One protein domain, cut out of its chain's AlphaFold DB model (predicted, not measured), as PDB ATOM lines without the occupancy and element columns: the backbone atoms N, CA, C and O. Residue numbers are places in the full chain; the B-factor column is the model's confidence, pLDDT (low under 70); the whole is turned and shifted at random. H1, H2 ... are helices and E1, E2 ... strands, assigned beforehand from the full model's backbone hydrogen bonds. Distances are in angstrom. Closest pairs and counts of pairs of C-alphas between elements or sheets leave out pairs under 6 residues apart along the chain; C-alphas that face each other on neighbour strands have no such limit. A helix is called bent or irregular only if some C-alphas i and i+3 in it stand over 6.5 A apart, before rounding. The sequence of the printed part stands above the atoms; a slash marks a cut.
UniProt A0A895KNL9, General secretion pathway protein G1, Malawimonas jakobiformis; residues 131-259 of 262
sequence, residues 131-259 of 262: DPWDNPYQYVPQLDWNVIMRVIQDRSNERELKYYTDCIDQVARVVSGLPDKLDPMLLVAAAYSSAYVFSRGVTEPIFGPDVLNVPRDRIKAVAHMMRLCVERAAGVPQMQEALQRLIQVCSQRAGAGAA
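What this domain is: This is residues 131 to 259 of the 262 residues of the protein "General secretion pathway protein G1" of Malawimonas jakobiformis (UniProt A0A895KNL9). Two pairs of side-by-side helices, H1 with H4 and H2 with H5, make a helical body in which the two pairs cross at an angle, and short H3 packs on H2, H4 and H5 near the middle. A small two-stranded ribbon, E1 and E2, lies toward one end, with E1 close to the later part of H2. The printed part has 129 residues with two named strands and five named helices, in the order E1, H1, H2, H3, E2, H4, H5; the sheet order is E1 - E2, antiparallel, and the class is mostly helix. The whole is compact, with a radius of gyration of the C-alphas of 14.7 A, and spans 44 by 30 by 23 A.

How they stand to each other: E1, residues 138 to 140, is the antiparallel neighbour of E2, residues 196 to 199; N 138 and O 198 are 2.9 A apart and N 196 and O 140 are 3.0 A apart, both within hydrogen-bond range. Residues 198 to 199 of E2 also pair antiparallel with residues 206 to 207. H1, residues 145 to 153, and H2, residues 158 to 176, touch at a steep tilt of 45 degrees, opposite ways, closest at the C-alphas of Val 151 and Leu 161, 6.0 A. The closest C-alphas of E1 and H2, Val 140 and Val 171, are 5.7 A apart. H3, residues 184 to 190, only just touches H2, with 3 pairs of C-alphas within 8 A, the closest being Val 175 and Pro 184, 6.0 A. H4, residues 216 to 235, touches H1 at a shallow tilt of 9 degrees, the same way, with the C-alphas of Ile 152 and Ala 233 closest at 6.0 A. H4 touches H3 with residues 218 to 223 alone, about perpendicular at 82 degrees, closest at the C-alphas of Ala 189 and Ile 219, 5.2 A. H5, residues 237 to 259, touches H2 at a shallow tilt of 17 degrees, the same way, closest at the C-alphas of Ala 172 and Leu 246, 4.7 A. H4 and H5 form a helical hairpin, opposite ways at 35.4 degrees, only just steep; the C-alphas of Ala 233 and Gln 240 are closest at 5.0 A. H2 and H4 are apart. Every O i to N i+4 pair is within hydrogen-bond range in H1, H2 and H3, against 14 of 16 in H4 and 17 of 19 in H5.

Where its parts are: E1 begins at C-alpha 138 (-12.364, -41.827, -31.429). H2 is 26.8 A long, H4 31.1 A and H5 33.7 A. H4 is irregular, with C-alphas 232 and 235 7.3 A apart. H5 ends at C-alpha 259 (11.062, -39.905, -20.354).

The domain as a whole: The C-alphas of Ser 156 and Thr 203, 45.4 A apart, are the two farthest apart. The printed part has no cut, and the link E2 to H4, residues 200 to 215, is long. The mean pLDDT of the printed part is 88.8, and residues 255 to 259 are under 70.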
ATOM      1  N   ASP A 131     -12.353 -40.508 -40.857       92.69
ATOM      2  CA  ASP A 131     -11.534 -39.312 -40.956       92.69
ATOM      3  C   ASP A 131     -10.861 -39.191 -42.348       92.69
ATOM      4  O   ASP A 131     -10.838 -40.142 -43.134       92.69
ATOM      5  N   PRO A 132     -10.311 -38.020 -42.717       92.75
ATOM      6  CA  PRO A 132      -9.687 -37.804 -44.031       92.75
ATOM      7  C   PRO A 132      -8.432 -38.649 -44.325       92.75
ATOM      8  O   PRO A 132      -7.861 -38.534 -45.420       92.75
ATOM      9  N   TRP A 133      -7.982 -39.437 -43.350       92.31
ATOM     10  CA  TRP A 133      -6.878 -40.390 -43.435       92.31
ATOM     11  C   TRP A 133      -7.351 -41.836 -43.249       92.31
ATOM     12  O   TRP A 133      -6.518 -42.719 -43.074       92.31
ATOM     13  N   ASP A 134      -8.662 -42.063 -43.354       91.06
ATOM     14  CA  ASP A 134      -9.330 -43.362 -43.297       91.06
ATOM     15  C   ASP A 134      -9.251 -44.073 -41.934       91.06
ATOM     16  O   ASP A 134      -9.392 -45.290 -41.835       91.06
ATOM     17  N   ASN A 135      -9.065 -43.312 -40.854       91.50
ATOM     18  CA  ASN A 135      -9.163 -43.830 -39.493       91.50
ATOM     19  C   ASN A 135     -10.572 -43.609 -38.918       91.50
ATOM     20  O   ASN A 135     -11.225 -42.602 -39.217       91.50
ATOM     21  N   PRO A 136     -11.043 -44.500 -38.027       92.62
ATOM     22  CA  PRO A 136     -12.272 -44.268 -37.283       92.62
ATOM     23  C   PRO A 136     -12.091 -43.129 -36.270       92.62
ATOM     24  O   PRO A 136     -11.079 -43.056 -35.557       92.62
ATOM     25  N   TYR A 137     -13.104 -42.266 -36.170       94.19
ATOM     26  CA  TYR A 137     -13.164 -41.253 -35.120       94.19
ATOM     27  C   TYR A 137     -13.202 -41.908 -33.736       94.19
ATOM     28  O   TYR A 137     -13.887 -42.906 -33.513       94.19
ATOM     29  N   GLN A 138     -12.459 -41.331 -32.795       93.69
ATOM     30  CA  GLN A 138     -12.364 -41.827 -31.429       93.69
ATOM     31  C   GLN A 138     -13.423 -41.150 -30.569       93.69
ATOM     32  O   GLN A 138     -13.433 -39.925 -30.436       93.69
ATOM     33  N   TYR A 139     -14.313 -41.954 -29.991       94.88
ATOM     34  CA  TYR A 139     -15.390 -41.488 -29.126       94.88
ATOM     35  C   TYR A 139     -15.069 -41.720 -27.656       94.88
ATOM     36  O   TYR A 139     -14.777 -42.849 -27.247       94.88
ATOM     37  N   VAL A 140     -15.178 -40.647 -26.874       95.06
ATOM     38  CA  VAL A 140     -15.015 -40.651 -25.424       95.06
ATOM     39  C   VAL A 140     -16.362 -40.282 -24.793       95.06
ATOM     40  O   VAL A 140     -16.792 -39.130 -24.914       95.06
ATOM     41  N   PRO A 141     -17.055 -41.237 -24.144       94.69
ATOM     42  CA  PRO A 141     -18.311 -40.955 -23.461       94.69
ATOM     43  C   PRO A 141     -18.089 -40.064 -22.238       94.69
ATOM     44  O   PRO A 141     -16.998 -40.017 -21.670       94.69
ATOM     45  N   GLN A 142     -19.152 -39.389 -21.801       94.81
ATOM     46  CA  GLN A 142     -19.104 -38.593 -20.581       94.81
ATOM     47  C   GLN A 142     -18.911 -39.494 -19.352       94.81
ATOM     48  O   GLN A 142     -19.659 -40.454 -19.155       94.81
ATOM     49  N   LEU A 143     -17.964 -39.126 -18.491       93.94
ATOM     50  CA  LEU A 143     -17.723 -39.758 -17.196       93.94
ATOM     51  C   LEU A 143     -18.078 -38.794 -16.060       93.94
ATOM     52  O   LEU A 143     -17.217 -38.115 -15.501       93.94
ATOM     53  N   ASP A 144     -19.361 -38.744 -15.700       93.38
ATOM     54  CA  ASP A 144     -19.795 -38.025 -14.500       93.38
ATOM     55  C   ASP A 144     -19.492 -38.862 -13.250       93.38
ATOM     56  O   ASP A 144     -20.239 -39.770 -12.874       93.38
ATOM     57  N   TRP A 145     -18.381 -38.538 -12.593       93.12
ATOM     58  CA  TRP A 145     -17.921 -39.232 -11.391       93.12
ATOM     59  C   TRP A 145     -18.915 -39.174 -10.225       93.12
ATOM     60  O   TRP A 145     -18.944 -40.101  -9.416       93.12
ATOM     61  N   ASN A 146     -19.766 -38.145 -10.142       93.19
ATOM     62  CA  ASN A 146     -20.782 -38.064  -9.089       93.19
ATOM     63  C   ASN A 146     -21.904 -39.073  -9.332       93.19
ATOM     64  O   ASN A 146     -22.389 -39.711  -8.394       93.19
ATOM     65  N   VAL A 147     -22.308 -39.240 -10.594       92.56
ATOM     66  CA  VAL A 147     -23.309 -40.245 -10.961       92.56
ATOM     67  C   VAL A 147     -22.727 -41.645 -10.823       92.56
ATOM     68  O   VAL A 147     -23.370 -42.494 -10.214       92.56
ATOM     69  N   ILE A 148     -21.491 -41.872 -11.275       93.38
ATOM     70  CA  ILE A 148     -20.795 -43.157 -11.103       93.38
ATOM     71  C   ILE A 148     -20.747 -43.546  -9.618       93.38
ATOM     72  O   ILE A 148     -21.091 -44.672  -9.266       93.38
ATOM     73  N   MET A 149     -20.415 -42.604  -8.728       92.44
ATOM     74  CA  MET A 149     -20.436 -42.830  -7.278       92.44
ATOM     75  C   MET A 149     -21.800 -43.269  -6.751       92.44
ATOM     76  O   MET A 149     -21.878 -44.178  -5.923       92.44
ATOM     77  N   ARG A 150     -22.876 -42.637  -7.226       92.38
ATOM     78  CA  ARG A 150     -24.245 -42.996  -6.844       92.38
ATOM     79  C   ARG A 150     -24.616 -44.390  -7.347       92.38
ATOM     80  O   ARG A 150     -25.160 -45.176  -6.583       92.38
ATOM     81  N   VAL A 151     -24.272 -44.707  -8.593       92.19
ATOM     82  CA  VAL A 151     -24.551 -46.008  -9.226       92.19
ATOM     83  C   VAL A 151     -23.784 -47.145  -8.544       92.19
ATOM     84  O   VAL A 151     -24.306 -48.243  -8.403       92.19
ATOM     85  N   ILE A 152     -22.565 -46.895  -8.057       90.62
ATOM     86  CA  ILE A 152     -21.807 -47.881  -7.268       90.62
ATOM     87  C   ILE A 152     -22.517 -48.209  -5.941       90.62
ATOM     88  O   ILE A 152     -22.456 -49.346  -5.464       90.62
ATOM     89  N   GLN A 153     -23.177 -47.220  -5.328       89.50
ATOM     90  CA  GLN A 153     -23.930 -47.406  -4.085       89.50
ATOM     91  C   GLN A 153     -25.278 -48.089  -4.332       89.50
ATOM     92  O   GLN A 153     -25.646 -49.004  -3.592       89.50
ATOM     93  N   ASP A 154     -25.994 -47.673  -5.375       88.50
ATOM     94  CA  ASP A 154     -27.281 -48.244  -5.764       88.50
ATOM     95  C   ASP A 154     -27.110 -49.484  -6.651       88.50
ATOM     96  O   ASP A 154     -27.220 -49.454  -7.878       88.50
ATOM     97  N   ARG A 155     -26.869 -50.621  -5.995       81.44
ATOM     98  CA  ARG A 155     -26.663 -51.915  -6.664       81.44
ATOM     99  C   ARG A 155     -27.923 -52.492  -7.312       81.44
ATOM    100  O   ARG A 155     -27.826 -53.518  -7.975       81.44
ATOM    101  N   SER A 156     -29.091 -51.883  -7.110       85.75
ATOM    102  CA  SER A 156     -30.349 -52.397  -7.660       85.75
ATOM    103  C   SER A 156     -30.469 -52.160  -9.168       85.75
ATOM    104  O   SER A 156     -31.118 -52.929  -9.878       85.75
ATOM    105  N   ASN A 157     -29.810 -51.118  -9.681       88.50
ATOM    106  CA  ASN A 157     -29.958 -50.683 -11.062       88.50
ATOM    107  C   ASN A 157     -28.840 -51.223 -11.966       88.50
ATOM    108  O   ASN A 157     -27.974 -50.491 -12.453       88.50
ATOM    109  N   GLU A 158     -28.879 -52.531 -12.235       89.50
ATOM    110  CA  GLU A 158     -27.876 -53.234 -13.055       89.50
ATOM    111  C   GLU A 158     -27.671 -52.609 -14.445       89.50
ATOM    112  O   GLU A 158     -26.570 -52.626 -14.998       89.50
ATOM    113  N   ARG A 159     -28.727 -52.023 -15.026       91.12
ATOM    114  CA  ARG A 159     -28.666 -51.380 -16.347       91.12
ATOM    115  C   ARG A 159     -27.770 -50.146 -16.343       91.12
ATOM    116  O   ARG A 159     -27.040 -49.931 -17.314       91.12
ATOM    117  N   GLU A 160     -27.842 -49.341 -15.285       91.12
ATOM    118  CA  GLU A 160     -26.990 -48.162 -15.112       91.12
ATOM    119  C   GLU A 160     -25.559 -48.554 -14.806       91.12
ATOM    120  O   GLU A 160     -24.638 -48.007 -15.412       91.12
ATOM    121  N   LEU A 161     -25.387 -49.543 -13.932       91.81
ATOM    122  CA  LEU A 161     -24.074 -50.071 -13.608       91.81
ATOM    123  C   LEU A 161     -23.356 -50.538 -14.877       91.81
ATOM    124  O   LEU A 161     -22.265 -50.057 -15.172       91.81
ATOM    125  N   LYS A 162     -24.021 -51.374 -15.682       93.56
ATOM    126  CA  LYS A 162     -23.488 -51.852 -16.960       93.56
ATOM    127  C   LYS A 162     -23.155 -50.702 -17.912       93.56
ATOM    128  O   LYS A 162     -22.093 -50.711 -18.520       93.56
ATOM    129  N   TYR A 163     -24.038 -49.706 -18.035       93.44
ATOM    130  CA  TYR A 163     -23.794 -48.538 -18.888       93.44
ATOM    131  C   TYR A 163     -22.499 -47.806 -18.501       93.44
ATOM    132  O   TYR A 163     -21.660 -47.563 -19.363       93.44
ATOM    133  N   TYR A 164     -22.309 -47.487 -17.218       94.38
ATOM    134  CA  TYR A 164     -21.117 -46.758 -16.781       94.38
ATOM    135  C   TYR A 164     -19.847 -47.612 -16.837       94.38
ATOM    136  O   TYR A 164     -18.788 -47.078 -17.163       94.38
ATOM    137  N   THR A 165     -19.942 -48.925 -16.601       94.31
ATOM    138  CA  THR A 165     -18.821 -49.852 -16.817       94.31
ATOM    139  C   THR A 165     -18.392 -49.857 -18.285       94.31
ATOM    140  O   THR A 165     -17.207 -49.679 -18.566       94.31
ATOM    141  N   ASP A 166     -19.344 -49.955 -19.222       94.12
ATOM    142  CA  ASP A 166     -19.067 -49.889 -20.664       94.12
ATOM    143  C   ASP A 166     -18.396 -48.554 -21.044       94.12
ATOM    144  O   ASP A 166     -17.454 -48.531 -21.842       94.12
ATOM    145  N   CYS A 167     -18.849 -47.435 -20.457       94.69
ATOM    146  CA  CYS A 167     -18.260 -46.116 -20.685       94.69
ATOM    147  C   CYS A 167     -16.811 -46.033 -20.189       94.69
ATOM    148  O   CYS A 167     -15.947 -45.556 -20.923       94.69
ATOM    149  N   ILE A 168     -16.528 -46.505 -18.972       95.12
ATOM    150  CA  ILE A 168     -15.172 -46.508 -18.401       95.12
ATOM    151  C   ILE A 168     -14.236 -47.368 -19.251       95.12
ATOM    152  O   ILE A 168     -13.129 -46.932 -19.578       95.12
ATOM    153  N   ASP A 169     -14.698 -48.540 -19.683       94.62
ATOM    154  CA  ASP A 169     -13.932 -49.423 -20.560       94.62
ATOM    155  C   ASP A 169     -13.663 -48.792 -21.929       94.62
ATOM    156  O   ASP A 169     -12.567 -48.933 -22.476       94.62
ATOM    157  N   GLN A 170     -14.632 -48.058 -22.481       94.25
ATOM    158  CA  GLN A 170     -14.432 -47.299 -23.712       94.25
ATOM    159  C   GLN A 170     -13.353 -46.227 -23.536       94.25
ATOM    160  O   GLN A 170     -12.466 -46.124 -24.382       94.25
ATOM    161  N   VAL A 171     -13.374 -45.471 -22.434       94.69
ATOM    162  CA  VAL A 171     -12.325 -44.479 -22.153       94.69
ATOM    163  C   VAL A 171     -10.964 -45.154 -21.988       94.69
ATOM    164  O   VAL A 171      -9.997 -44.705 -22.595       94.69
ATOM    165  N   ALA A 172     -10.878 -46.271 -21.261       93.94
ATOM    166  CA  ALA A 172      -9.626 -47.010 -21.096       93.94
ATOM    167  C   ALA A 172      -9.046 -47.492 -22.441       93.94
ATOM    168  O   ALA A 172      -7.841 -47.369 -22.668       93.94
ATOM    169  N   ARG A 173      -9.898 -47.975 -23.362       92.75
ATOM    170  CA  ARG A 173      -9.500 -48.353 -24.734       92.75
ATOM    171  C   ARG A 173      -8.995 -47.167 -25.551       92.75
ATOM    172  O   ARG A 173      -8.025 -47.300 -26.288       92.75
ATOM    173  N   VAL A 174      -9.649 -46.015 -25.443       92.44
ATOM    174  CA  VAL A 174      -9.222 -44.820 -26.179       92.44
ATOM    175  C   VAL A 174      -7.889 -44.313 -25.641       92.44
ATOM    176  O   VAL A 174      -6.981 -44.036 -26.421       92.44
ATOM    177  N   VAL A 175      -7.739 -44.256 -24.315       91.25
ATOM    178  CA  VAL A 175      -6.506 -43.806 -23.660       91.25
ATOM    179  C   VAL A 175      -5.328 -44.726 -23.994       91.25
ATOM    180  O   VAL A 175      -4.221 -44.245 -24.238       91.25
ATOM    181  N   SER A 176      -5.547 -46.040 -24.077       89.50
ATOM    182  CA  SER A 176      -4.486 -46.982 -24.441       89.50
ATOM    183  C   SER A 176      -4.009 -46.832 -25.889       89.50
ATOM    184  O   SER A 176      -2.894 -47.253 -26.188       89.50
ATOM    185  N   GLY A 177      -4.794 -46.207 -26.773       86.38
ATOM    186  CA  GLY A 177      -4.444 -45.933 -28.170       86.38
ATOM    187  C   GLY A 177      -3.805 -44.562 -28.431       86.38
ATOM    188  O   GLY A 177      -3.500 -44.257 -29.587       86.38
ATOM    189  N   LEU A 178      -3.615 -43.732 -27.400       82.88
ATOM    190  CA  LEU A 178      -3.104 -42.365 -27.549       82.88
ATOM    191  C   LEU A 178      -1.611 -42.310 -27.929       82.88
ATOM    192  O   LEU A 178      -0.854 -43.238 -27.627       82.88
ATOM    193  N   PRO A 179      -1.166 -41.218 -28.578       81.00
ATOM    194  CA  PRO A 179       0.256 -40.915 -28.739       81.00
ATOM    195  C   PRO A 179       0.897 -40.500 -27.403       81.00
ATOM    196  O   PRO A 179       0.246 -39.877 -26.568       81.00
ATOM    197  N   ASP A 180       2.189 -40.788 -27.226       79.88
ATOM    198  CA  ASP A 180       2.895 -40.641 -25.936       79.88
ATOM    199  C   ASP A 180       3.011 -39.200 -25.415       79.88
ATOM    200  O   ASP A 180       3.175 -38.983 -24.220       79.88
ATOM    201  N   LYS A 181       2.895 -38.200 -26.297       80.19
ATOM    202  CA  LYS A 181       3.011 -36.775 -25.935       80.19
ATOM    203  C   LYS A 181       1.787 -36.215 -25.205       80.19
ATOM    204  O   LYS A 181       1.827 -35.077 -24.743       80.19
ATOM    205  N   LEU A 182       0.679 -36.954 -25.163       83.62
ATOM    206  CA  LEU A 182      -0.588 -36.459 -24.643       83.62
ATOM    207  C   LEU A 182      -0.877 -37.054 -23.267       83.62
ATOM    208  O   LEU A 182      -0.971 -38.271 -23.132       83.62
ATOM    209  N   ASP A 183      -1.072 -36.192 -22.268       87.44
ATOM    210  CA  ASP A 183      -1.418 -36.628 -20.915       87.44
ATOM    211  C   ASP A 183      -2.789 -37.344 -20.909       87.44
ATOM    212  O   ASP A 183      -3.815 -36.718 -21.209       87.44
ATOM    213  N   PRO A 184      -2.849 -38.636 -20.537       90.81
ATOM    214  CA  PRO A 184      -4.094 -39.383 -20.369       90.81
ATOM    215  C   PRO A 184      -5.118 -38.682 -19.481       90.81
ATOM    216  O   PRO A 184      -6.319 -38.703 -19.761       90.81
ATOM    217  N   MET A 185      -4.648 -38.072 -18.391       91.12
ATOM    218  CA  MET A 185      -5.519 -37.473 -17.388       91.12
ATOM    219  C   MET A 185      -6.217 -36.225 -17.914       91.12
ATOM    220  O   MET A 185      -7.317 -35.916 -17.455       91.12
ATOM    221  N   LEU A 186      -5.636 -35.548 -18.908       90.75
ATOM    222  CA  LEU A 186      -6.284 -34.436 -19.594       90.75
ATOM    223  C   LEU A 186      -7.567 -34.897 -20.296       90.75
ATOM    224  O   LEU A 186      -8.607 -34.263 -20.137       90.75
ATOM    225  N   LEU A 187      -7.515 -36.025 -21.015       90.88
ATOM    226  CA  LEU A 187      -8.675 -36.572 -21.729       90.88
ATOM    227  C   LEU A 187      -9.756 -37.047 -20.763       90.88
ATOM    228  O   LEU A 187     -10.929 -36.714 -20.913       90.88
ATOM    229  N   VAL A 188      -9.353 -37.780 -19.727       93.00
ATOM    230  CA  VAL A 188     -10.298 -38.250 -18.710       93.00
ATOM    231  C   VAL A 188     -10.960 -37.070 -17.989       93.00
ATOM    232  O   VAL A 188     -12.158 -37.105 -17.704       93.00
ATOM    233  N   ALA A 189     -10.220 -35.987 -17.739       93.00
ATOM    234  CA  ALA A 189     -10.771 -34.779 -17.138       93.00
ATOM    235  C   ALA A 189     -11.659 -33.969 -18.097       93.00
ATOM    236  O   ALA A 189     -12.631 -33.356 -17.648       93.00
ATOM    237  N   ALA A 190     -11.368 -33.981 -19.401       92.50
ATOM    238  CA  ALA A 190     -12.230 -33.394 -20.425       92.50
ATOM    239  C   ALA A 190     -13.578 -34.130 -20.518       92.50
ATOM    240  O   ALA A 190     -14.621 -33.494 -20.661       92.50
ATOM    241  N   ALA A 191     -13.572 -35.456 -20.333       93.31
ATOM    242  CA  ALA A 191     -14.769 -36.300 -20.368       93.31
ATOM    243  C   ALA A 191     -15.733 -36.064 -19.194       93.31
ATOM    244  O   ALA A 191     -16.854 -36.570 -19.206       93.31
ATOM    245  N   TYR A 192     -15.328 -35.311 -18.166       92.25
ATOM    246  CA  TYR A 192     -16.164 -35.059 -16.992       92.25
ATOM    247  C   TYR A 192     -17.444 -34.276 -17.331       92.25
ATOM    248  O   TYR A 192     -18.538 -34.633 -16.896       92.25
ATOM    249  N   SER A 193     -17.327 -33.205 -18.123       85.00
ATOM    250  CA  SER A 193     -18.449 -32.298 -18.404       85.00
ATOM    251  C   SER A 193     -19.323 -32.737 -19.574       85.00
ATOM    252  O   SER A 193     -20.512 -32.436 -19.590       85.00
ATOM    253  N   SER A 194     -18.746 -33.413 -20.564       90.06
ATOM    254  CA  SER A 194     -19.440 -33.773 -21.799       90.06
ATOM    255  C   SER A 194     -18.716 -34.903 -22.517       90.06
ATOM    256  O   SER A 194     -17.494 -35.022 -22.424       90.06
ATOM    257  N   ALA A 195     -19.466 -35.699 -23.276       93.56
ATOM    258  CA  ALA A 195     -18.872 -36.621 -24.231       93.56
ATOM    259  C   ALA A 195     -18.247 -35.834 -25.393       93.56
ATOM    260  O   ALA A 195     -18.729 -34.758 -25.752       93.56
ATOM    261  N   TYR A 196     -17.187 -36.365 -25.992       94.19
ATOM    262  CA  TYR A 196     -16.521 -35.719 -27.121       94.19
ATOM    263  C   TYR A 196     -15.931 -36.738 -28.094       94.19
ATOM    264  O   TYR A 196     -15.825 -37.936 -27.817       94.19
ATOM    265  N   VAL A 197     -15.556 -36.236 -29.269       94.25
ATOM    266  CA  VAL A 197     -14.963 -37.015 -30.355       94.25
ATOM    267  C   VAL A 197     -13.707 -36.316 -30.848       94.25
ATOM    268  O   VAL A 197     -13.635 -35.087 -30.864       94.25
ATOM    269  N   PHE A 198     -12.712 -37.097 -31.251       94.06
ATOM    270  CA  PHE A 198     -11.501 -36.585 -31.880       94.06
ATOM    271  C   PHE A 198     -11.041 -37.505 -33.012       94.06
ATOM    272  O   PHE A 198     -11.357 -38.697 -33.039       94.06
ATOM    273  N   SER A 199     -10.308 -36.951 -33.976       93.38
ATOM    274  CA  SER A 199      -9.629 -37.745 -35.010       93.38
ATOM    275  C   SER A 199      -8.226 -38.090 -34.529       93.38
ATOM    276  O   SER A 199      -7.553 -37.260 -33.916       93.38
ATOM    277  N   ARG A 200      -7.768 -39.308 -34.822       88.94
ATOM    278  CA  ARG A 200      -6.392 -39.729 -34.530       88.94
ATOM    279  C   ARG A 200      -5.370 -38.918 -35.334       88.94
ATOM    280  O   ARG A 200      -4.265 -38.703 -34.845       88.94
ATOM    281  N   GLY A 201      -5.754 -38.439 -36.519       85.75
ATOM    282  CA  GLY A 201      -4.868 -37.708 -37.416       85.75
ATOM    283  C   GLY A 201      -3.694 -38.562 -37.907       85.75
ATOM    284  O   GLY A 201      -3.698 -39.787 -37.792       85.75
ATOM    285  N   VAL A 202      -2.683 -37.898 -38.473       80.94
ATOM    286  CA  VAL A 202      -1.441 -38.551 -38.937       80.94
ATOM    287  C   VAL A 202      -0.340 -38.416 -37.898       80.94
ATOM    288  O   VAL A 202       0.214 -39.412 -37.447       80.94
ATOM    289  N   THR A 203      -0.016 -37.178 -37.530       79.44
ATOM    290  CA  THR A 203       1.067 -36.877 -36.583       79.44
ATOM    291  C   THR A 203       0.520 -36.596 -35.193       79.44
ATOM    292  O   THR A 203       1.072 -37.073 -34.206       79.44
ATOM    293  N   GLU A 204      -0.575 -35.838 -35.122       84.25
ATOM    294  CA  GLU A 204      -1.190 -35.412 -33.872       84.25
ATOM    295  C   GLU A 204      -2.715 -35.564 -33.934       84.25
ATOM    296  O   GLU A 204      -3.318 -35.324 -34.989       84.25
ATOM    297  N   PRO A 205      -3.342 -35.945 -32.807       89.81
ATOM    298  CA  PRO A 205      -4.782 -36.049 -32.702       89.81
ATOM    299  C   PRO A 205      -5.433 -34.671 -32.797       89.81
ATOM    300  O   PRO A 205      -4.958 -33.680 -32.241       89.81
ATOM    301  N   ILE A 206      -6.557 -34.620 -33.501       92.31
ATOM    302  CA  ILE A 206      -7.310 -33.397 -33.764       92.31
ATOM    303  C   ILE A 206      -8.541 -33.409 -32.873       92.31
ATOM    304  O   ILE A 206      -9.444 -34.224 -33.068       92.31
ATOM    305  N   PHE A 207      -8.583 -32.479 -31.925       91.81
ATOM    306  CA  PHE A 207      -9.701 -32.308 -31.006       91.81
ATOM    307  C   PHE A 207     -10.657 -31.208 -31.468       91.81
ATOM    308  O   PHE A 207     -10.278 -30.291 -32.205       91.81
ATOM    309  N   GLY A 208     -11.904 -31.303 -31.006       85.44
ATOM    310  CA  GLY A 208     -12.859 -30.204 -31.088       85.44
ATOM    311  C   GLY A 208     -12.428 -28.995 -30.242       85.44
ATOM    312  O   GLY A 208     -11.504 -29.103 -29.426       85.44
ATOM    313  N   PRO A 209     -13.086 -27.838 -30.428       72.75
ATOM    314  CA  PRO A 209     -12.865 -26.678 -29.573       72.75
ATOM    315  C   PRO A 209     -13.120 -27.047 -28.100       72.75
ATOM    316  O   PRO A 209     -13.975 -27.873 -27.797       72.75
ATOM    317  N   ASP A 210     -12.325 -26.470 -27.198       76.19
ATOM    318  CA  ASP A 210     -12.436 -26.572 -25.731       76.19
ATOM    319  C   ASP A 210     -12.081 -27.909 -25.056       76.19
ATOM    320  O   ASP A 210     -11.858 -27.920 -23.846       76.19
ATOM    321  N   VAL A 211     -11.904 -29.013 -25.792       84.62
ATOM    322  CA  VAL A 211     -11.571 -30.326 -25.188       84.62
ATOM    323  C   VAL A 211     -10.231 -30.303 -24.440       84.62
ATOM    324  O   VAL A 211     -10.103 -30.903 -23.378       84.62
ATOM    325  N   LEU A 212      -9.229 -29.600 -24.975       82.81
ATOM    326  CA  LEU A 212      -7.896 -29.523 -24.365       82.81
ATOM    327  C   LEU A 212      -7.761 -28.398 -23.329       82.81
ATOM    328  O   LEU A 212      -6.760 -28.344 -22.616       82.81
ATOM    329  N   ASN A 213      -8.744 -27.498 -23.216       87.62
ATOM    330  CA  ASN A 213      -8.681 -26.363 -22.295       87.62
ATOM    331  C   ASN A 213      -9.231 -26.744 -20.912       87.62
ATOM    332  O   ASN A 213     -10.262 -26.242 -20.459       87.62
ATOM    333  N   VAL A 214      -8.553 -27.684 -20.249       88.44
ATOM    334  CA  VAL A 214      -8.962 -28.186 -18.933       88.44
ATOM    335  C   VAL A 214      -8.064 -27.596 -17.841       88.44
ATOM    336  O   VAL A 214      -6.846 -27.778 -17.884       88.44
ATOM    337  N   PRO A 215      -8.627 -26.926 -16.816       91.19
ATOM    338  CA  PRO A 215      -7.826 -26.390 -15.722       91.19
ATOM    339  C   PRO A 215      -7.195 -27.524 -14.904       91.19
ATOM    340  O   PRO A 215      -7.837 -28.540 -14.626       91.19
ATOM    341  N   ARG A 216      -5.951 -27.324 -14.447       90.12
ATOM    342  CA  ARG A 216      -5.194 -28.323 -13.662       90.12
ATOM    343  C   ARG A 216      -5.942 -28.796 -12.413       90.12
ATOM    344  O   ARG A 216      -5.828 -29.961 -12.040       90.12
ATOM    345  N   ASP A 217      -6.735 -27.925 -11.796       93.00
ATOM    346  CA  ASP A 217      -7.534 -28.266 -10.616       93.00
ATOM    347  C   ASP A 217      -8.616 -29.302 -10.933       93.00
ATOM    348  O   ASP A 217      -8.836 -30.219 -10.142       93.00
ATOM    349  N   ARG A 218      -9.225 -29.238 -12.128       91.69
ATOM    350  CA  ARG A 218     -10.180 -30.259 -12.583       91.69
ATOM    351  C   ARG A 218      -9.485 -31.597 -12.802       91.69
ATOM    352  O   ARG A 218     -10.026 -32.621 -12.405       91.69
ATOM    353  N   ILE A 219      -8.278 -31.592 -13.370       92.00
ATOM    354  CA  ILE A 219      -7.487 -32.815 -13.577       92.00
ATOM    355  C   ILE A 219      -7.196 -33.498 -12.233       92.00
ATOM    356  O   ILE A 219      -7.440 -34.695 -12.074       92.00
ATOM    357  N   LYS A 220      -6.752 -32.728 -11.231       93.12
ATOM    358  CA  LYS A 220      -6.512 -33.231  -9.867       93.12
ATOM    359  C   LYS A 220      -7.793 -33.743  -9.205       93.12
ATOM    360  O   LYS A 220      -7.773 -34.815  -8.604       93.12
ATOM    361  N   ALA A 221      -8.897 -33.005  -9.330       93.38
ATOM    362  CA  ALA A 221     -10.187 -33.404  -8.777       93.38
ATOM    363  C   ALA A 221     -10.677 -34.723  -9.392       93.38
ATOM    364  O   ALA A 221     -11.086 -35.624  -8.665       93.38
ATOM    365  N   VAL A 222     -10.571 -34.877 -10.714       93.62
ATOM    366  CA  VAL A 222     -10.945 -36.105 -11.429       93.62
ATOM    367  C   VAL A 222     -10.060 -37.280 -11.025       93.62
ATOM    368  O   VAL A 222     -10.584 -38.348 -10.722       93.62
ATOM    369  N   ALA A 223      -8.745 -37.080 -10.909       92.44
ATOM    370  CA  ALA A 223      -7.841 -38.113 -10.402       92.44
ATOM    371  C   ALA A 223      -8.223 -38.571  -8.983       92.44
ATOM    372  O   ALA A 223      -8.195 -39.766  -8.681       92.44
ATOM    373  N   HIS A 224      -8.600 -37.632  -8.111       94.00
ATOM    374  CA  HIS A 224      -9.063 -37.948  -6.761       94.00
ATOM    375  C   HIS A 224     -10.394 -38.715  -6.778       94.00
ATOM    376  O   HIS A 224     -10.498 -39.767  -6.148       94.00
ATOM    377  N   MET A 225     -11.381 -38.250  -7.552       93.50
ATOM    378  CA  MET A 225     -12.679 -38.917  -7.695       93.50
ATOM    379  C   MET A 225     -12.547 -40.333  -8.266       93.50
ATOM    380  O   MET A 225     -13.205 -41.243  -7.764       93.50
ATOM    381  N   MET A 226     -11.665 -40.548  -9.247       93.38
ATOM    382  CA  MET A 226     -11.357 -41.878  -9.787       93.38
ATOM    383  C   MET A 226     -10.877 -42.842  -8.705       93.38
ATOM    384  O   MET A 226     -11.378 -43.962  -8.617       93.38
ATOM    385  N   ARG A 227      -9.932 -42.409  -7.860       92.06
ATOM    386  CA  ARG A 227      -9.411 -43.242  -6.763       92.06
ATOM    387  C   ARG A 227     -10.505 -43.591  -5.760       92.06
ATOM    388  O   ARG A 227     -10.678 -44.762  -5.440       92.06
ATOM    389  N   LEU A 228     -11.302 -42.602  -5.352       92.75
ATOM    390  CA  LEU A 228     -12.434 -42.835  -4.455       92.75
ATOM    391  C   LEU A 228     -13.465 -43.800  -5.070       92.75
ATOM    392  O   LEU A 228     -14.035 -44.624  -4.355       92.75
ATOM    393  N   CYS A 229     -13.725 -43.710  -6.382       92.44
ATOM    394  CA  CYS A 229     -14.655 -44.615  -7.065       92.44
ATOM    395  C   CYS A 229     -14.156 -46.060  -7.002       92.44
ATOM    396  O   CYS A 229     -14.956 -46.956  -6.757       92.44
ATOM    397  N   VAL A 230     -12.849 -46.292  -7.174       93.06
ATOM    398  CA  VAL A 230     -12.256 -47.635  -7.054       93.06
ATOM    399  C   VAL A 230     -12.428 -48.199  -5.652       93.06
ATOM    400  O   VAL A 230     -12.854 -49.342  -5.510       93.06
ATOM    401  N   GLU A 231     -12.137 -47.403  -4.623       91.44
ATOM    402  CA  GLU A 231     -12.285 -47.826  -3.226       91.44
ATOM    403  C   GLU A 231     -13.737 -48.199  -2.905       91.44
ATOM    404  O   GLU A 231     -14.004 -49.234  -2.292       91.44
ATOM    405  N   ARG A 232     -14.699 -47.399  -3.378       91.31
ATOM    406  CA  ARG A 232     -16.128 -47.683  -3.181       91.31
ATOM    407  C   ARG A 232     -16.657 -48.820  -4.049       91.31
ATOM    408  O   ARG A 232     -17.616 -49.478  -3.649       91.31
ATOM    409  N   ALA A 233     -16.038 -49.080  -5.197       90.50
ATOM    410  CA  ALA A 233     -16.410 -50.169  -6.093       90.50
ATOM    411  C   ALA A 233     -15.987 -51.558  -5.582       90.50
ATOM    412  O   ALA A 233     -16.320 -52.538  -6.236       90.50
ATOM    413  N   ALA A 234     -15.343 -51.681  -4.413       86.00
ATOM    414  CA  ALA A 234     -14.895 -52.960  -3.841       86.00
ATOM    415  C   ALA A 234     -15.985 -54.053  -3.754       86.00
ATOM    416  O   ALA A 234     -15.687 -55.243  -3.749       86.00
ATOM    417  N   GLY A 235     -17.264 -53.664  -3.681       83.75
ATOM    418  CA  GLY A 235     -18.398 -54.594  -3.676       83.75
ATOM    419  C   GLY A 235     -19.009 -54.898  -5.049       83.75
ATOM    420  O   GLY A 235     -20.044 -55.559  -5.098       83.75
ATOM    421  N   VAL A 236     -18.427 -54.386  -6.138       90.06
ATOM    422  CA  VAL A 236     -18.913 -54.521  -7.517       90.06
ATOM    423  C   VAL A 236     -17.724 -54.842  -8.439       90.06
ATOM    424  O   VAL A 236     -17.118 -53.930  -9.011       90.06
ATOM    425  N   PRO A 237     -17.378 -56.131  -8.618       89.06
ATOM    426  CA  PRO A 237     -16.105 -56.532  -9.222       89.06
ATOM    427  C   PRO A 237     -15.939 -56.042 -10.667       89.06
ATOM    428  O   PRO A 237     -14.874 -55.550 -11.022       89.06
ATOM    429  N   GLN A 238     -17.004 -56.086 -11.475       89.75
ATOM    430  CA  GLN A 238     -16.971 -55.650 -12.881       89.75
ATOM    431  C   GLN A 238     -16.590 -54.167 -13.022       89.75
ATOM    432  O   GLN A 238     -15.760 -53.796 -13.851       89.75
ATOM    433  N   MET A 239     -17.178 -53.312 -12.180       91.75
ATOM    434  CA  MET A 239     -16.901 -51.876 -12.176       91.75
ATOM    435  C   MET A 239     -15.511 -51.581 -11.607       91.75
ATOM    436  O   MET A 239     -14.785 -50.741 -12.139       91.75
ATOM    437  N   GLN A 240     -15.130 -52.281 -10.538       93.19
ATOM    438  CA  GLN A 240     -13.816 -52.136  -9.924       93.19
ATOM    439  C   GLN A 240     -12.698 -52.474 -10.915       93.19
ATOM    440  O   GLN A 240     -11.743 -51.709 -11.032       93.19
ATOM    441  N   GLU A 241     -12.839 -53.568 -11.662       93.81
ATOM    442  CA  GLU A 241     -11.874 -53.984 -12.676       93.81
ATOM    443  C   GLU A 241     -11.760 -52.954 -13.810       93.81
ATOM    444  O   GLU A 241     -10.651 -52.599 -14.210       93.81
ATOM    445  N   ALA A 242     -12.885 -52.431 -14.310       93.50
ATOM    446  CA  ALA A 242     -12.890 -51.386 -15.339       93.50
ATOM    447  C   ALA A 242     -12.167 -50.109 -14.871       93.50
ATOM    448  O   ALA A 242     -11.309 -49.566 -15.573       93.50
ATOM    449  N   LEU A 243     -12.450 -49.652 -13.646       94.12
ATOM    450  CA  LEU A 243     -11.796 -48.479 -13.065       94.12
ATOM    451  C   LEU A 243     -10.298 -48.709 -12.808       94.12
ATOM    452  O   LEU A 243      -9.486 -47.821 -13.067       94.12
ATOM    453  N   GLN A 244      -9.914 -49.895 -12.327       94.25
ATOM    454  CA  GLN A 244      -8.510 -50.261 -12.127       94.25
ATOM    455  C   GLN A 244      -7.748 -50.306 -13.453       94.25
ATOM    456  O   GLN A 244      -6.652 -49.749 -13.534       94.25
ATOM    457  N   ARG A 245      -8.347 -50.880 -14.506       94.06
ATOM    458  CA  ARG A 245      -7.790 -50.860 -15.867       94.06
ATOM    459  C   ARG A 245      -7.572 -49.429 -16.351       94.06
ATOM    460  O   ARG A 245      -6.483 -49.118 -16.829       94.06
ATOM    461  N   LEU A 246      -8.550 -48.540 -16.171       93.69
ATOM    462  CA  LEU A 246      -8.403 -47.129 -16.540       93.69
ATOM    463  C   LEU A 246      -7.240 -46.458 -15.786       93.69
ATOM    464  O   LEU A 246      -6.389 -45.834 -16.417       93.69
ATOM    465  N   ILE A 247      -7.153 -46.626 -14.461       92.69
ATOM    466  CA  ILE A 247      -6.053 -46.065 -13.653       92.69
ATOM    467  C   ILE A 247      -4.694 -46.602 -14.107       92.69
ATOM    468  O   ILE A 247      -3.744 -45.830 -14.226       92.69
ATOM    469  N   GLN A 248      -4.598 -47.909 -14.355       92.12
ATOM    470  CA  GLN A 248      -3.364 -48.556 -14.787       92.12
ATOM    471  C   GLN A 248      -2.895 -48.022 -16.144       92.12
ATOM    472  O   GLN A 248      -1.718 -47.709 -16.310       92.12
ATOM    473  N   VAL A 249      -3.805 -47.874 -17.107       91.44
ATOM    474  CA  VAL A 249      -3.471 -47.324 -18.428       91.44
ATOM    475  C   VAL A 249      -3.028 -45.862 -18.303       91.44
ATOM    476  O   VAL A 249      -2.026 -45.469 -18.903       91.44
ATOM    477  N   CYS A 250      -3.718 -45.060 -17.487       89.44
ATOM    478  CA  CYS A 250      -3.328 -43.673 -17.237       89.44
ATOM    479  C   CYS A 250      -1.942 -43.566 -16.581       89.44
ATOM    480  O   CYS A 250      -1.150 -42.716 -16.984       89.44
ATOM    481  N   SER A 251      -1.616 -44.421 -15.605       86.75
ATOM    482  CA  SER A 251      -0.321 -44.373 -14.911       86.75
ATOM    483  C   SER A 251       0.843 -44.822 -15.797       86.75
ATOM    484  O   SER A 251       1.885 -44.167 -15.808       86.75
ATOM    485  N   GLN A 252       0.655 -45.879 -16.594       86.44
ATOM    486  CA  GLN A 252       1.658 -46.363 -17.551       86.44
ATOM    487  C   GLN A 252       2.022 -45.287 -18.579       86.44
ATOM    488  O   GLN A 252       3.197 -45.069 -18.871       86.44
ATOM    489  N   ARG A 253       1.016 -44.580 -19.100       81.62
ATOM    490  CA  ARG A 253       1.210 -43.532 -20.107       81.62
ATOM    491  C   ARG A 253       1.760 -42.230 -19.520       81.62
ATOM    492  O   ARG A 253       2.597 -41.600 -20.158       81.62
ATOM    493  N   ALA A 254       1.389 -41.873 -18.289       72.25
ATOM    494  CA  ALA A 254       1.991 -40.736 -17.588       72.25
ATOM    495  C   ALA A 254       3.507 -40.919 -17.366       72.25
ATOM    496  O   ALA A 254       4.265 -39.958 -17.472       72.25
ATOM    497  N   GLY A 255       3.962 -42.153 -17.109       59.34
ATOM    498  CA  GLY A 255       5.389 -42.476 -16.986       59.34
ATOM    499  C   GLY A 255       6.164 -42.421 -18.309       59.34
ATOM    500  O   GLY A 255       7.335 -42.054 -18.308       59.34
ATOM    501  N   ALA A 256       5.518 -42.731 -19.439       56.00
ATOM    502  CA  ALA A 256       6.138 -42.683 -20.766       56.00
ATOM    503  C   ALA A 256       6.373 -41.244 -21.265       56.00
ATOM    504  O   ALA A 256       7.399 -40.969 -21.884       56.00
ATOM    505  N   GLY A 257       5.467 -40.312 -20.942       49.78
ATOM    506  CA  GLY A 257       5.603 -38.898 -21.311       49.78
ATOM    507  C   GLY A 257       6.742 -38.165 -20.590       49.78
ATOM    508  O   GLY A 257       7.320 -37.242 -21.150       49.78
ATOM    509  N   ALA A 258       7.120 -38.599 -19.380       43.28
ATOM    510  CA  ALA A 258       8.200 -37.979 -18.601       43.28
ATOM    511  C   ALA A 258       9.618 -38.363 -19.070       43.28
ATOM    512  O   ALA A 258      10.580 -37.683 -18.727       43.28
ATOM    513  N   ALA A 259       9.766 -39.441 -19.848       40.84
ATOM    514  CA  ALA A 259      11.062 -39.905 -20.354       40.84
ATOM    515  C   ALA A 259      11.478 -39.250 -21.688       40.84
ATOM    516  O   ALA A 259      12.588 -39.487 -22.156       40.84
TER     517      ALA A 259